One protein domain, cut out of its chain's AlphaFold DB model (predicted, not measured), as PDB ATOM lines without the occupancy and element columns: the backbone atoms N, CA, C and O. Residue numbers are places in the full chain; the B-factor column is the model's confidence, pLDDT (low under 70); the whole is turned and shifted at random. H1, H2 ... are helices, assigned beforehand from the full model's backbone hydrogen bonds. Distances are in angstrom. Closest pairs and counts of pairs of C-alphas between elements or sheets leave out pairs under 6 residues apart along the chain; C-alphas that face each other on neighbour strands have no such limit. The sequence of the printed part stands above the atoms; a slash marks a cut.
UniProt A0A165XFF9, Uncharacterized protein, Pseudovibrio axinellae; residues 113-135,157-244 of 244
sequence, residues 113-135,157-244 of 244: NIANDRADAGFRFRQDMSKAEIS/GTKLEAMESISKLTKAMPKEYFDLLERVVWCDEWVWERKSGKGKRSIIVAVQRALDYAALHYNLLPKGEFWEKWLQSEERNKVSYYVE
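AT A GLANCE: This is residues 113 to 135 and 157 to 244 of the 244 residues of an uncharacterized protein of Pseudovibrio axinellae (UniProt A0A165XFF9). H1 and H3 pack crosswise on residues 206 to 215 of the long helix H4, H2 crosses H1, and H5 folds back from H4; residues 231 to 244, of which 231 to 240 belong to H5, stand free and stick out as an arm. The printed part, 111 residues with five named helices, H1 to H5, and no named strand, is all helix. It is only just compact, close to loose (radius of gyration of the C-alphas 15.5 A), spanning 56 by 35 by 26 A.

HOW THE PARTS SIT: H4, residues 197 to 217, touches H3, residues 175 to 186, about perpendicular at 86 degrees; the closest C-alphas, Tyr 177 and Ala 210, are 5.0 A apart. H1, residues 114 to 132, touches H2, residues 157 to 172, at a steep tilt of 55 degrees; the closest C-alphas, Asp 128 and Ala 162, are 4.9 A apart. H4 and H5, residues 223 to 240, form a hairpin at 40 degrees; the closest C-alphas, Leu 216 and Lys 223, are 6.5 A apart. Every O i to N i+4 pair is within hydrogen-bond range in H1 to H4, 12 of 14 in H5.

IN THESE COORDINATES: H4 measures 30.7 A from C-alpha 197 at (-8.260, 38.793, -12.745) to C-alpha 217 at (-18.552, 28.366, 14.245).

THE WHOLE: Residues 136 to 156 are not printed, a 13.5 A gap between C-alphas. Confidence is under 70 at residues 134, 135, 157 and 232 to 244.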
ATOM      1  N   ASN A 113     -17.709  17.881   0.085       86.44
ATOM      2  CA  ASN A 113     -18.889  18.668   0.452       86.44
ATOM      3  C   ASN A 113     -18.587  20.099   0.925       86.44
ATOM      4  O   ASN A 113     -19.525  20.821   1.263       86.44
ATOM      5  N   ILE A 114     -17.332  20.563   0.871       89.06
ATOM      6  CA  ILE A 114     -16.935  21.892   1.372       89.06
ATOM      7  C   ILE A 114     -17.768  23.042   0.785       89.06
ATOM      8  O   ILE A 114     -18.066  24.026   1.462       89.06
ATOM      9  N   ALA A 115     -18.175  22.927  -0.481       85.88
ATOM     10  CA  ALA A 115     -18.997  23.938  -1.140       85.88
ATOM     11  C   ALA A 115     -20.390  24.054  -0.496       85.88
ATOM     12  O   ALA A 115     -20.897  25.168  -0.346       85.88
ATOM     13  N   ASN A 116     -20.976  22.921  -0.096       85.31
ATOM     14  CA  ASN A 116     -22.267  22.867   0.585       85.31
ATOM     15  C   ASN A 116     -22.141  23.397   2.016       85.31
ATOM     16  O   ASN A 116     -22.948  24.229   2.414       85.31
ATOM     17  N   ASP A 117     -21.084  23.027   2.741       87.94
ATOM     18  CA  ASP A 117     -20.869  23.501   4.115       87.94
ATOM     19  C   ASP A 117     -20.658  25.018   4.172       87.94
ATOM     20  O   ASP A 117     -21.225  25.706   5.023       87.94
ATOM     21  N   ARG A 118     -19.906  25.576   3.212       91.00
ATOM     22  CA  ARG A 118     -19.752  27.031   3.043       91.00
ATOM     23  C   ARG A 118     -21.075  27.708   2.688       91.00
ATOM     24  O   ARG A 118     -21.347  28.806   3.178       91.00
ATOM     25  N   ALA A 119     -21.891  27.087   1.835       87.56
ATOM     26  CA  ALA A 119     -23.202  27.620   1.479       87.56
ATOM     27  C   ALA A 119     -24.144  27.637   2.698       87.56
ATOM     28  O   ALA A 119     -24.732  28.674   3.012       87.56
ATOM     29  N   ASP A 120     -24.215  26.532   3.436       84.88
ATOM     30  CA  ASP A 120     -25.023  26.400   4.648       84.88
ATOM     31  C   ASP A 120     -24.567  27.360   5.748       84.88
ATOM     32  O   ASP A 120     -25.402  27.996   6.398       84.88
ATOM     33  N   ALA A 121     -23.254  27.543   5.922       91.25
ATOM     34  CA  ALA A 121     -22.697  28.530   6.842       91.25
ATOM     35  C   ALA A 121     -23.156  29.954   6.495       91.25
ATOM     36  O   ALA A 121     -23.579  30.704   7.378       91.25
ATOM     37  N   GLY A 122     -23.130  30.319   5.209       88.06
ATOM     38  CA  GLY A 122     -23.604  31.624   4.747       88.06
ATOM     39  C   GLY A 122     -25.108  31.828   4.964       88.06
ATOM     40  O   GLY A 122     -25.524  32.896   5.420       88.06
ATOM     41  N   PHE A 123     -25.936  30.807   4.720       86.31
ATOM     42  CA  PHE A 123     -27.377  30.885   4.993       86.31
ATOM     43  C   PHE A 123     -27.689  31.002   6.490       86.31
ATOM     44  O   PHE A 123     -28.543  31.807   6.869       86.31
ATOM     45  N   ARG A 124     -26.976  30.259   7.348       86.88
ATOM     46  CA  ARG A 124     -27.101  30.365   8.814       86.88
ATOM     47  C   ARG A 124     -26.687  31.741   9.317       86.88
ATOM     48  O   ARG A 124     -27.427  32.341  10.091       86.88
ATOM     49  N   PHE A 125     -25.584  32.282   8.804       88.19
ATOM     50  CA  PHE A 125     -25.156  33.645   9.117       88.19
ATOM     51  C   PHE A 125     -26.222  34.681   8.745       88.19
ATOM     52  O   PHE A 125     -26.591  35.516   9.568       88.19
ATOM     53  N   ARG A 126     -26.788  34.597   7.534       83.88
ATOM     54  CA  ARG A 126     -27.875  35.489   7.095       83.88
ATOM     55  C   ARG A 126     -29.110  35.367   7.993       83.88
ATOM     56  O   ARG A 126     -29.754  36.370   8.300       83.88
ATOM     57  N   GLN A 127     -29.437  34.154   8.433       81.12
ATOM     58  CA  GLN A 127     -30.544  33.914   9.355       81.12
ATOM     59  C   GLN A 127     -30.282  34.525  10.740       81.12
ATOM     60  O   GLN A 127     -31.190  35.138  11.302       81.12
ATOM     61  N   ASP A 128     -29.072  34.383  11.281       81.00
ATOM     62  CA  ASP A 128     -28.684  34.977  12.563       81.00
ATOM     63  C   ASP A 128     -28.703  36.508  12.489       81.00
ATOM     64  O   ASP A 128     -29.328  37.143  13.338       81.00
ATOM     65  N   MET A 129     -28.126  37.103  11.440       79.81
ATOM     66  CA  MET A 129     -28.162  38.555  11.210       79.81
ATOM     67  C   MET A 129     -29.602  39.078  11.137       79.81
ATOM     68  O   MET A 129     -29.957  40.029  11.834       79.81
ATOM     69  N   SER A 130     -30.476  38.399  10.384       76.88
ATOM     70  CA  SER A 130     -31.892  38.769  10.276       76.88
ATOM     71  C   SER A 130     -32.653  38.647  11.602       76.88
ATOM     72  O   SER A 130     -33.522  39.469  11.887       76.88
ATOM     73  N   LYS A 131     -32.343  37.643  12.431       73.19
ATOM     74  CA  LYS A 131     -32.938  37.499  13.771       73.19
ATOM     75  C   LYS A 131     -32.424  38.560  14.743       73.19
ATOM     76  O   LYS A 131     -33.183  39.008  15.604       73.19
ATOM     77  N   ALA A 132     -31.150  38.930  14.628       71.06
ATOM     78  CA  ALA A 132     -30.498  39.906  15.489       71.06
ATOM     79  C   ALA A 132     -30.934  41.348  15.189       71.06
ATOM     80  O   ALA A 132     -30.932  42.178  16.104       71.06
ATOM     81  N   GLU A 133     -31.369  41.644  13.958       70.50
ATOM     82  CA  GLU A 133     -31.890  42.961  13.593       70.50
ATOM     83  C   GLU A 133     -32.995  43.452  14.540       70.50
ATOM     84  O   GLU A 133     -33.824  42.707  15.086       70.50
ATOM     85  N   ILE A 134     -33.006  44.767  14.759       56.44
ATOM     86  CA  ILE A 134     -33.980  45.449  15.605       56.44
ATOM     87  C   ILE A 134     -35.350  45.420  14.914       56.44
ATOM     88  O   ILE A 134     -35.729  46.341  14.198       56.44
ATOM     89  N   SER A 135     -36.141  44.377  15.167       54.91
ATOM     90  CA  SER A 135     -37.597  44.506  15.101       54.91
ATOM     91  C   SER A 135     -38.024  45.557  16.127       54.91
ATOM     92  O   SER A 135     -37.479  45.579  17.229       54.91
ATOM     93  N   GLY A 157     -36.279  34.789  22.946       68.19
ATOM     94  CA  GLY A 157     -35.024  34.105  23.311       68.19
ATOM     95  C   GLY A 157     -34.152  33.771  22.094       68.19
ATOM     96  O   GLY A 157     -32.944  33.976  22.115       68.19
ATOM     97  N   THR A 158     -34.791  33.440  20.972       70.88
ATOM     98  CA  THR A 158     -34.150  33.207  19.667       70.88
ATOM     99  C   THR A 158     -33.376  34.410  19.121       70.88
ATOM    100  O   THR A 158     -32.457  34.241  18.321       70.88
ATOM    101  N   LYS A 159     -33.724  35.633  19.536       74.94
ATOM    102  CA  LYS A 159     -32.988  36.853  19.190       74.94
ATOM    103  C   LYS A 159     -31.754  37.039  20.070       74.94
ATOM    104  O   LYS A 159     -30.711  37.413  19.544       74.94
ATOM    105  N   LEU A 160     -31.851  36.748  21.371       75.81
ATOM    106  CA  LEU A 160     -30.683  36.755  22.262       75.81
ATOM    107  C   LEU A 160     -29.644  35.729  21.802       75.81
ATOM    108  O   LEU A 160     -28.472  36.070  21.689       75.81
ATOM    109  N   GLU A 161     -30.088  34.521  21.455       81.19
ATOM    110  CA  GLU A 161     -29.227  33.463  20.915       81.19
ATOM    111  C   GLU A 161     -28.530  33.895  19.618       81.19
ATOM    112  O   GLU A 161     -27.331  33.680  19.463       81.19
ATOM    113  N   ALA A 162     -29.247  34.557  18.703       76.81
ATOM    114  CA  ALA A 162     -28.662  35.072  17.465       76.81
ATOM    115  C   ALA A 162     -27.634  36.188  17.726       76.81
ATOM    116  O   ALA A 162     -26.549  36.178  17.146       76.81
ATOM    117  N   MET A 163     -27.932  37.123  18.634       79.00
ATOM    118  CA  MET A 163     -26.991  38.178  19.034       79.00
ATOM    119  C   MET A 163     -25.734  37.595  19.695       79.00
ATOM    120  O   MET A 163     -24.621  38.046  19.423       79.00
ATOM    121  N   GLU A 164     -25.895  36.579  20.543       84.44
ATOM    122  CA  GLU A 164     -24.779  35.876  21.171       84.44
ATOM    123  C   GLU A 164     -23.959  35.087  20.141       84.44
ATOM    124  O   GLU A 164     -22.729  35.144  20.171       84.44
ATOM    125  N   SER A 165     -24.621  34.398  19.204       86.06
ATOM    126  CA  SER A 165     -23.990  33.676  18.091       86.06
ATOM    127  C   SER A 165     -23.114  34.610  17.257       86.06
ATOM    128  O   SER A 165     -21.927  34.336  17.085       86.06
ATOM    129  N   ILE A 166     -23.650  35.760  16.829       86.56
ATOM    130  CA  ILE A 166     -22.895  36.764  16.065       86.56
ATOM    131  C   ILE A 166     -21.732  37.306  16.898       86.56
ATOM    132  O   ILE A 166     -20.610  37.353  16.412       86.56
ATOM    133  N   SER A 167     -21.960  37.647  18.171       84.56
ATOM    134  CA  SER A 167     -20.905  38.141  19.069       84.56
ATOM    135  C   SER A 167     -19.754  37.140  19.229       84.56
ATOM    136  O   SER A 167     -18.582  37.525  19.235       84.56
ATOM    137  N   LYS A 168     -20.065  35.841  19.325       88.19
ATOM    138  CA  LYS A 168     -19.065  34.764  19.355       88.19
ATOM    139  C   LYS A 168     -18.322  34.657  18.026       88.19
ATOM    140  O   LYS A 168     -17.095  34.603  18.043       88.19
ATOM    141  N   LEU A 169     -19.035  34.703  16.901       89.25
ATOM    142  CA  LEU A 169     -18.439  34.657  15.567       89.25
ATOM    143  C   LEU A 169     -17.479  35.835  15.335       89.25
ATOM    144  O   LEU A 169     -16.340  35.616  14.935       89.25
ATOM    145  N   THR A 170     -17.881  37.065  15.680       87.00
ATOM    146  CA  THR A 170     -17.030  38.263  15.566       87.00
ATOM    147  C   THR A 170     -15.758  38.156  16.412       87.00
ATOM    148  O   THR A 170     -14.722  38.682  16.025       87.00
ATOM    149  N   LYS A 171     -15.803  37.471  17.562       85.38
ATOM    150  CA  LYS A 171     -14.615  37.230  18.400       85.38
ATOM    151  C   LYS A 171     -13.727  36.099  17.875       85.38
ATOM    152  O   LYS A 171     -12.532  36.099  18.147       85.38
ATOM    153  N   ALA A 172     -14.306  35.124  17.178       87.12
ATOM    154  CA  ALA A 172     -13.608  33.930  16.707       87.12
ATOM    155  C   ALA A 172     -12.851  34.139  15.386       87.12
ATOM    156  O   ALA A 172     -12.010  33.310  15.033       87.12
ATOM    157  N   MET A 173     -13.133  35.220  14.654       90.19
ATOM    158  CA  MET A 173     -12.535  35.494  13.350       90.19
ATOM    159  C   MET A 173     -11.910  36.897  13.280       90.19
ATOM    160  O   MET A 173     -12.386  37.817  13.942       90.19
ATOM    161  N   PRO A 174     -10.864  37.095  12.456       91.44
ATOM    162  CA  PRO A 174     -10.343  38.425  12.150       91.44
ATOM    163  C   PRO A 174     -11.427  39.371  11.624       91.44
ATOM    164  O   PRO A 174     -12.290  38.968  10.834       91.44
ATOM    165  N   LYS A 175     -11.352  40.642  12.032       88.44
ATOM    166  CA  LYS A 175     -12.364  41.657  11.717       88.44
ATOM    167  C   LYS A 175     -12.552  41.826  10.210       88.44
ATOM    168  O   LYS A 175     -13.677  41.930   9.742       88.44
ATOM    169  N   GLU A 176     -11.470  41.778   9.442       90.88
ATOM    170  CA  GLU A 176     -11.488  41.942   7.989       90.88
ATOM    171  C   GLU A 176     -12.325  40.858   7.301       90.88
ATOM    172  O   GLU A 176     -12.998  41.128   6.306       90.88
ATOM    173  N   TYR A 177     -12.302  39.630   7.830       92.56
ATOM    174  CA  TYR A 177     -13.103  38.527   7.305       92.56
ATOM    175  C   TYR A 177     -14.564  38.637   7.729       92.56
ATOM    176  O   TYR A 177     -15.436  38.331   6.920       92.56
ATOM    177  N   PHE A 178     -14.836  39.103   8.951       91.19
ATOM    178  CA  PHE A 178     -16.204  39.389   9.385       91.19
ATOM    179  C   PHE A 178     -16.834  40.494   8.526       91.19
ATOM    180  O   PHE A 178     -17.902  40.289   7.959       91.19
ATOM    181  N   ASP A 179     -16.132  41.616   8.335       89.44
ATOM    182  CA  ASP A 179     -16.586  42.738   7.504       89.44
ATOM    183  C   ASP A 179     -16.827  42.289   6.050       89.44
ATOM    184  O   ASP A 179     -17.770  42.721   5.386       89.44
ATOM    185  N   LEU A 180     -15.985  41.390   5.528       92.19
ATOM    186  CA  LEU A 180     -16.151  40.828   4.189       92.19
ATOM    187  C   LEU A 180     -17.391  39.927   4.093       92.19
ATOM    188  O   LEU A 180     -18.128  40.001   3.107       92.19
ATOM    189  N   LEU A 181     -17.619  39.093   5.108       90.62
ATOM    190  CA  LEU A 181     -18.779  38.215   5.215       90.62
ATOM    191  C   LEU A 181     -20.071  39.034   5.328       90.62
ATOM    192  O   LEU A 181     -21.026  38.765   4.606       90.62
ATOM    193  N   GLU A 182     -20.084  40.085   6.147       85.38
ATOM    194  CA  GLU A 182     -21.207  41.014   6.257       85.38
ATOM    195  C   GLU A 182     -21.492  41.691   4.910       85.38
ATOM    196  O   GLU A 182     -22.610  41.626   4.399       85.38
ATOM    197  N   ARG A 183     -20.477  42.266   4.259       81.62
ATOM    198  CA  ARG A 183     -20.663  42.959   2.975       81.62
ATOM    199  C   ARG A 183     -21.192  42.039   1.879       81.62
ATOM    200  O   ARG A 183     -22.094  42.429   1.147       81.62
ATOM    201  N   VAL A 184     -20.656  40.825   1.762       85.00
ATOM    202  CA  VAL A 184     -20.998  39.894   0.675       85.00
ATOM    203  C   VAL A 184     -22.267  39.092   0.970       85.00
ATOM    204  O   VAL A 184     -23.098  38.925   0.084       85.00
ATOM    205  N   VAL A 185     -22.430  38.578   2.190       84.50
ATOM    206  CA  VAL A 185     -23.521  37.653   2.543       84.50
ATOM    207  C   VAL A 185     -24.732  38.388   3.112       84.50
ATOM    208  O   VAL A 185     -25.856  37.948   2.881       84.50
ATOM    209  N   TRP A 186     -24.541  39.489   3.841       82.69
ATOM    210  CA  TRP A 186     -25.646  40.237   4.447       82.69
ATOM    211  C   TRP A 186     -26.069  41.449   3.608       82.69
ATOM    212  O   TRP A 186     -27.236  41.566   3.241       82.69
ATOM    213  N   CYS A 187     -25.125  42.315   3.235       77.06
ATOM    214  CA  CYS A 187     -25.403  43.553   2.495       77.06
ATOM    215  C   CYS A 187     -25.527  43.364   0.971       77.06
ATOM    216  O   CYS A 187     -25.797  44.333   0.259       77.06
ATOM    217  N   ASP A 188     -25.320  42.144   0.465       77.81
ATOM    218  CA  ASP A 188     -25.337  41.800  -0.962       77.81
ATOM    219  C   ASP A 188     -24.412  42.693  -1.837       77.81
ATOM    220  O   ASP A 188     -24.731  43.045  -2.979       77.81
ATOM    221  N   GLU A 189     -23.233  43.062  -1.326       78.19
ATOM    222  CA  GLU A 189     -22.276  43.952  -1.994       78.19
ATOM    223  C   GLU A 189     -21.257  43.207  -2.879       78.19
ATOM    224  O   GLU A 189     -20.525  42.311  -2.449       78.19
ATOM    225  N   TRP A 190     -21.124  43.643  -4.135       78.75
ATOM    226  CA  TRP A 190     -20.157  43.099  -5.094       78.75
ATOM    227  C   TRP A 190     -18.746  43.676  -4.909       78.75
ATOM    228  O   TRP A 190     -18.229  44.414  -5.751       78.75
ATOM    229  N   VAL A 191     -18.076  43.281  -3.830       84.19
ATOM    230  CA  VAL A 191     -16.748  43.801  -3.441       84.19
ATOM    231  C   VAL A 191     -15.639  43.600  -4.497       84.19
ATOM    232  O   VAL A 191     -14.640  44.321  -4.502       84.19
ATOM    233  N   TRP A 192     -15.801  42.654  -5.430       85.12
ATOM    234  CA  TRP A 192     -14.829  42.361  -6.497       85.12
ATOM    235  C   TRP A 192     -15.219  42.894  -7.885       85.12
ATOM    236  O   TRP A 192     -14.520  42.604  -8.856       85.12
ATOM    237  N   GLU A 193     -16.307  43.654  -8.026       79.50
ATOM    238  CA  GLU A 193     -16.809  44.095  -9.340       79.50
ATOM    239  C   GLU A 193     -15.794  44.937 -10.127       79.50
ATOM    240  O   GLU A 193     -15.648  44.775 -11.336       79.50
ATOM    241  N   ARG A 194     -15.049  45.803  -9.430       76.56
ATOM    242  CA  ARG A 194     -14.063  46.720 -10.028       76.56
ATOM    243  C   ARG A 194     -12.648  46.136 -10.115       76.56
ATOM    244  O   ARG A 194     -11.714  46.849 -10.470       76.56
ATOM    245  N   LYS A 195     -12.453  44.870  -9.738       79.94
ATOM    246  CA  LYS A 195     -11.129  44.234  -9.663       79.94
ATOM    247  C   LYS A 195     -10.919  43.299 -10.850       79.94
ATOM    248  O   LYS A 195     -11.791  42.504 -11.191       79.94
ATOM    249  N   SER A 196      -9.736  43.353 -11.462       80.25
ATOM    250  CA  SER A 196      -9.379  42.472 -12.576       80.25
ATOM    251  C   SER A 196      -8.717  41.177 -12.088       80.25
ATOM    252  O   SER A 196      -8.002  41.160 -11.083       80.25
ATOM    253  N   GLY A 197      -8.975  40.077 -12.808       79.81
ATOM    254  CA  GLY A 197      -8.260  38.793 -12.745       79.81
ATOM    255  C   GLY A 197      -7.794  38.345 -11.354       79.81
ATOM    256  O   GLY A 197      -8.562  37.756 -10.591       79.81
ATOM    257  N   LYS A 198      -6.513  38.607 -11.047       82.38
ATOM    258  CA  LYS A 198      -5.853  38.209  -9.791       82.38
ATOM    259  C   LYS A 198      -6.515  38.824  -8.553       82.38
ATOM    260  O   LYS A 198      -6.748  38.104  -7.589       82.38
ATOM    261  N   GLY A 199      -6.889  40.104  -8.602       84.19
ATOM    262  CA  GLY A 199      -7.539  40.783  -7.474       84.19
ATOM    263  C   GLY A 199      -8.947  40.256  -7.200       84.19
ATOM    264  O   GLY A 199      -9.348  40.122  -6.051       84.19
ATOM    265  N   LYS A 200      -9.691  39.874  -8.246       87.00
ATOM    266  CA  LYS A 200     -10.985  39.198  -8.068       87.00
ATOM    267  C   LYS A 200     -10.810  37.832  -7.402       87.00
ATOM    268  O   LYS A 200     -11.561  37.504  -6.490       87.00
ATOM    269  N   ARG A 201      -9.822  37.041  -7.841       87.31
ATOM    270  CA  ARG A 201      -9.540  35.723  -7.253       87.31
ATOM    271  C   ARG A 201      -9.127  35.827  -5.787       87.31
ATOM    272  O   ARG A 201      -9.656  35.070  -4.987       87.31
ATOM    273  N   SER A 202      -8.253  36.771  -5.425       89.56
ATOM    274  CA  SER A 202      -7.816  36.918  -4.029       89.56
ATOM    275  C   SER A 202      -8.977  37.262  -3.098       89.56
ATOM    276  O   SER A 202      -9.062  36.719  -2.004       89.56
ATOM    277  N   ILE A 203      -9.908  38.111  -3.548       90.94
ATOM    278  CA  ILE A 203     -11.097  38.449  -2.764       90.94
ATOM    279  C   ILE A 203     -12.019  37.237  -2.627       90.94
ATOM    280  O   ILE A 203     -12.506  36.982  -1.534       90.94
ATOM    281  N   ILE A 204     -12.237  36.459  -3.693       91.50
ATOM    282  CA  ILE A 204     -13.051  35.234  -3.609       91.50
ATOM    283  C   ILE A 204     -12.441  34.244  -2.608       91.50
ATOM    284  O   ILE A 204     -13.172  33.696  -1.793       91.50
ATOM    285  N   VAL A 205     -11.118  34.067  -2.612       92.31
ATOM    286  CA  VAL A 205     -10.422  33.217  -1.630       92.31
ATOM    287  C   VAL A 205     -10.579  33.765  -0.208       92.31
ATOM    288  O   VAL A 205     -10.822  33.000   0.721       92.31
ATOM    289  N   ALA A 206     -10.515  35.086  -0.021       92.62
ATOM    290  CA  ALA A 206     -10.780  35.701   1.279       92.62
ATOM    291  C   ALA A 206     -12.232  35.477   1.745       92.62
ATOM    292  O   ALA A 206     -12.458  35.230   2.926       92.62
ATOM    293  N   VAL A 207     -13.209  35.501   0.827       94.06
ATOM    294  CA  VAL A 207     -14.610  35.161   1.131       94.06
ATOM    295  C   VAL A 207     -14.749  33.684   1.501       94.06
ATOM    296  O   VAL A 207     -15.416  33.378   2.480       94.06
ATOM    297  N   GLN A 208     -14.104  32.771   0.768       93.81
ATOM    298  CA  GLN A 208     -14.083  31.343   1.112       93.81
ATOM    299  C   GLN A 208     -13.526  31.128   2.522       93.81
ATOM    300  O   GLN A 208     -14.144  30.438   3.325       93.81
ATOM    301  N   ARG A 209     -12.415  31.792   2.855       93.38
ATOM    302  CA  ARG A 209     -11.821  31.733   4.192       93.38
ATOM    303  C   ARG A 209     -12.756  32.287   5.269       93.38
ATOM    304  O   ARG A 209     -12.871  31.693   6.337       93.38
ATOM    305  N   ALA A 210     -13.440  33.399   5.001       94.50
ATOM    306  CA  ALA A 210     -14.437  33.951   5.917       94.50
ATOM    307  C   ALA A 210     -15.610  32.977   6.143       94.50
ATOM    308  O   ALA A 210     -16.045  32.788   7.277       94.50
ATOM    309  N   LEU A 211     -16.076  32.316   5.079       94.31
ATOM    310  CA  LEU A 211     -17.108  31.281   5.156       94.31
ATOM    311  C   LEU A 211     -16.625  30.035   5.903       94.31
ATOM    312  O   LEU A 211     -17.422  29.438   6.612       94.31
ATOM    313  N   ASP A 212     -15.344  29.675   5.824       94.00
ATOM    314  CA  ASP A 212     -14.780  28.560   6.596       94.00
ATOM    315  C   ASP A 212     -14.745  28.850   8.100       94.00
ATOM    316  O   ASP A 212     -15.057  27.974   8.904       94.00
ATOM    317  N   TYR A 213     -14.430  30.089   8.501       93.88
ATOM    318  CA  TYR A 213     -14.566  30.520   9.900       93.88
ATOM    319  C   TYR A 213     -16.024  30.423  10.372       93.88
ATOM    320  O   TYR A 213     -16.288  29.945  11.476       93.88
ATOM    321  N   ALA A 214     -16.978  30.840   9.531       92.81
ATOM    322  CA  ALA A 214     -18.401  30.702   9.833       92.81
ATOM    323  C   ALA A 214     -18.834  29.225   9.897       92.81
ATOM    324  O   ALA A 214     -19.564  28.836  10.806       92.81
ATOM    325  N   ALA A 215     -18.352  28.379   8.986       93.00
ATOM    326  CA  ALA A 215     -18.634  26.947   8.974       93.00
ATOM    327  C   ALA A 215     -18.088  26.256  10.231       93.00
ATOM    328  O   ALA A 215     -18.783  25.433  10.824       93.00
ATOM    329  N   LEU A 216     -16.895  26.642  10.689       93.44
ATOM    330  CA  LEU A 216     -16.330  26.180  11.956       93.44
ATOM    331  C   LEU A 216     -17.208  26.597  13.149       93.44
ATOM    332  O   LEU A 216     -17.511  25.769  14.004       93.44
ATOM    333  N   HIS A 217     -17.659  27.856  13.192       93.06
ATOM    334  CA  HIS A 217     -18.552  28.366  14.245       93.06
ATOM    335  C   HIS A 217     -19.889  27.615  14.301       93.06
ATOM    336  O   HIS A 217     -20.384  27.299  15.382       93.06
ATOM    337  N   TYR A 218     -20.457  27.272  13.144       91.44
ATOM    338  CA  TYR A 218     -21.711  26.521  13.048       91.44
ATOM    339  C   TYR A 218     -21.550  24.996  13.150       91.44
ATOM    340  O   TYR A 218     -22.544  24.283  12.996       91.44
ATOM    341  N   ASN A 219     -20.342  24.499  13.445       91.81
ATOM    342  CA  ASN A 219     -19.995  23.074  13.509       91.81
ATOM    343  C   ASN A 219     -20.275  22.304  12.203       91.81
ATOM    344  O   ASN A 219     -20.629  21.129  12.237       91.81
ATOM    345  N   LEU A 220     -20.140  22.977  11.060       89.88
ATOM    346  CA  LEU A 220     -20.242  22.379   9.725       89.88
ATOM    347  C   LEU A 220     -18.878  21.903   9.217       89.88
ATOM    348  O   LEU A 220     -18.802  20.916   8.499       89.88
ATOM    349  N   LEU A 221     -17.803  22.584   9.622       90.00
ATOM    350  CA  LEU A 221     -16.432  22.227   9.270       90.00
ATOM    351  C   LEU A 221     -15.677  21.744  10.518       90.00
ATOM    352  O   LEU A 221     -15.664  22.457  11.530       90.00
ATOM    353  N   PRO A 222     -15.018  20.572  10.486       88.44
ATOM    354  CA  PRO A 222     -14.198  20.125  11.596       88.44
ATOM    355  C   PRO A 222     -12.965  21.016  11.748       88.44
ATOM    356  O   PRO A 222     -12.346  21.472  10.785       88.44
ATOM    357  N   LYS A 223     -12.560  21.222  13.004       86.44
ATOM    358  CA  LYS A 223     -11.428  22.082  13.351       86.44
ATOM    359  C   LYS A 223     -10.152  21.679  12.594       86.44
ATOM    360  O   LYS A 223      -9.482  22.558  12.072       86.44
ATOM    361  N   GLY A 224      -9.838  20.383  12.500       84.06
ATOM    362  CA  GLY A 224      -8.619  19.876  11.844       84.06
ATOM    363  C   GLY A 224      -8.448  20.349  10.397       84.06
ATOM    364  O   GLY A 224      -7.426  20.948  10.077       84.06
ATOM    365  N   GLU A 225      -9.477  20.183   9.568       83.69
ATOM    366  CA  GLU A 225      -9.445  20.565   8.147       83.69
ATOM    367  C   GLU A 225      -9.255  22.074   7.953       83.69
ATOM    368  O   GLU A 225      -8.512  22.515   7.073       83.69
ATOM    369  N   PHE A 226      -9.871  22.882   8.823       86.25
ATOM    370  CA  PHE A 226      -9.658  24.326   8.838       86.25
ATOM    371  C   PHE A 226      -8.178  24.683   9.070       86.25
ATOM    372  O   PHE A 226      -7.615  25.517   8.353       86.25
ATOM    373  N   TRP A 227      -7.537  24.053  10.064       83.62
ATOM    374  CA  TRP A 227      -6.128  24.308  10.392       83.62
ATOM    375  C   TRP A 227      -5.179  23.815   9.301       83.62
ATOM    376  O   TRP A 227      -4.240  24.531   8.952       83.62
ATOM    377  N   GLU A 228      -5.423  22.632   8.739       83.75
ATOM    378  CA  GLU A 228      -4.604  22.077   7.658       83.75
ATOM    379  C   GLU A 228      -4.583  22.995   6.438       83.75
ATOM    380  O   GLU A 228      -3.517  23.271   5.887       83.75
ATOM    381  N   LYS A 229      -5.739  23.545   6.057       83.81
ATOM    382  CA  LYS A 229      -5.820  24.447   4.908       83.81
ATOM    383  C   LYS A 229      -5.186  25.803   5.184       83.81
ATOM    384  O   LYS A 229      -4.365  26.269   4.393       83.81
ATOM    385  N   TRP A 230      -5.597  26.469   6.261       84.25
ATOM    386  CA  TRP A 230      -5.285  27.885   6.437       84.25
ATOM    387  C   TRP A 230      -4.002  28.119   7.229       84.25
ATOM    388  O   TRP A 230      -3.246  29.018   6.864       84.25
ATOM    389  N   LEU A 231      -3.683  27.290   8.227       71.00
ATOM    390  CA  LEU A 231      -2.486  27.496   9.047       71.00
ATOM    391  C   LEU A 231      -1.206  27.032   8.349       71.00
ATOM    392  O   LEU A 231      -0.232  27.781   8.296       71.00
ATOM    393  N   GLN A 232      -1.222  25.850   7.725       65.50
ATOM    394  CA  GLN A 232      -0.053  25.374   6.972       65.50
ATOM    395  C   GLN A 232       0.257  26.284   5.773       65.50
ATOM    396  O   GLN A 232       1.415  26.423   5.376       65.50
ATOM    397  N   SER A 233      -0.760  26.940   5.199       60.34
ATOM    398  CA  SER A 233      -0.560  27.918   4.122       60.34
ATOM    399  C   SER A 233       0.152  29.192   4.592       60.34
ATOM    400  O   SER A 233       0.951  29.763   3.849       60.34
ATOM    401  N   GLU A 234      -0.088  29.623   5.834       59.56
ATOM    402  CA  GLU A 234       0.568  30.792   6.426       59.56
ATOM    403  C   GLU A 234       2.015  30.494   6.819       59.56
ATOM    404  O   GLU A 234       2.891  31.332   6.597       59.56
ATOM    405  N   GLU A 235       2.293  29.293   7.328       55.28
ATOM    406  CA  GLU A 235       3.659  28.843   7.619       55.28
ATOM    407  C   GLU A 235       4.494  28.680   6.343       55.28
ATOM    408  O   GLU A 235       5.616  29.184   6.281       55.28
ATOM    409  N   ARG A 236       3.939  28.080   5.279       52.78
ATOM    410  CA  ARG A 236       4.628  27.979   3.976       52.78
ATOM    411  C   ARG A 236       4.925  29.346   3.364       52.78
ATOM    412  O   ARG A 236       6.014  29.547   2.834       52.78
ATOM    413  N   ASN A 237       3.987  30.291   3.461       52.62
ATOM    414  CA  ASN A 237       4.217  31.649   2.978       52.62
ATOM    415  C   ASN A 237       5.290  32.369   3.800       52.62
ATOM    416  O   ASN A 237       6.123  33.039   3.207       52.62
ATOM    417  N   LYS A 238       5.337  32.198   5.130       47.62
ATOM    418  CA  LYS A 238       6.400  32.782   5.968       47.62
ATOM    419  C   LYS A 238       7.786  32.239   5.623       47.62
ATOM    420  O   LYS A 238       8.704  33.038   5.502       47.62
ATOM    421  N   VAL A 239       7.942  30.929   5.410       47.72
ATOM    422  CA  VAL A 239       9.243  30.334   5.030       47.72
ATOM    423  C   VAL A 239       9.746  30.890   3.691       47.72
ATOM    424  O   VAL A 239      10.939  31.131   3.548       47.72
ATOM    425  N   SER A 240       8.850  31.197   2.749       44.59
ATOM    426  CA  SER A 240       9.218  31.814   1.466       44.59
ATOM    427  C   SER A 240       9.770  33.243   1.585       44.59
ATOM    428  O   SER A 240      10.450  33.678   0.666       44.59
ATOM    429  N   TYR A 241       9.499  33.971   2.676       40.28
ATOM    430  CA  TYR A 241      10.048  35.317   2.916       40.28
ATOM    431  C   TYR A 241      11.382  35.307   3.683       40.28
ATOM    432  O   TYR A 241      11.974  36.363   3.880       40.28
ATOM    433  N   TYR A 242      11.851  34.139   4.135       39.84
ATOM    434  CA  TYR A 242      13.154  33.970   4.797       39.84
ATOM    435  C   TYR A 242      14.195  33.274   3.907       39.84
ATOM    436  O   TYR A 242      15.312  33.022   4.352       39.84
ATOM    437  N   VAL A 243      13.829  32.959   2.662       41.91
ATOM    438  CA  VAL A 243      14.711  32.388   1.639       41.91
ATOM    439  C   VAL A 243      14.717  33.329   0.430       41.91
ATOM    440  O   VAL A 243      14.316  32.950  -0.664       41.91
ATOM    441  N   GLU A 244      15.127  34.576   0.654       37.94
ATOM    442  CA  GLU A 244      15.665  35.495  -0.361       37.94
ATOM    443  C   GLU A 244      16.862  36.242   0.234       37.94
ATOM    444  O   GLU A 244      16.753  36.703   1.395       37.94
TER     445      GLU A 244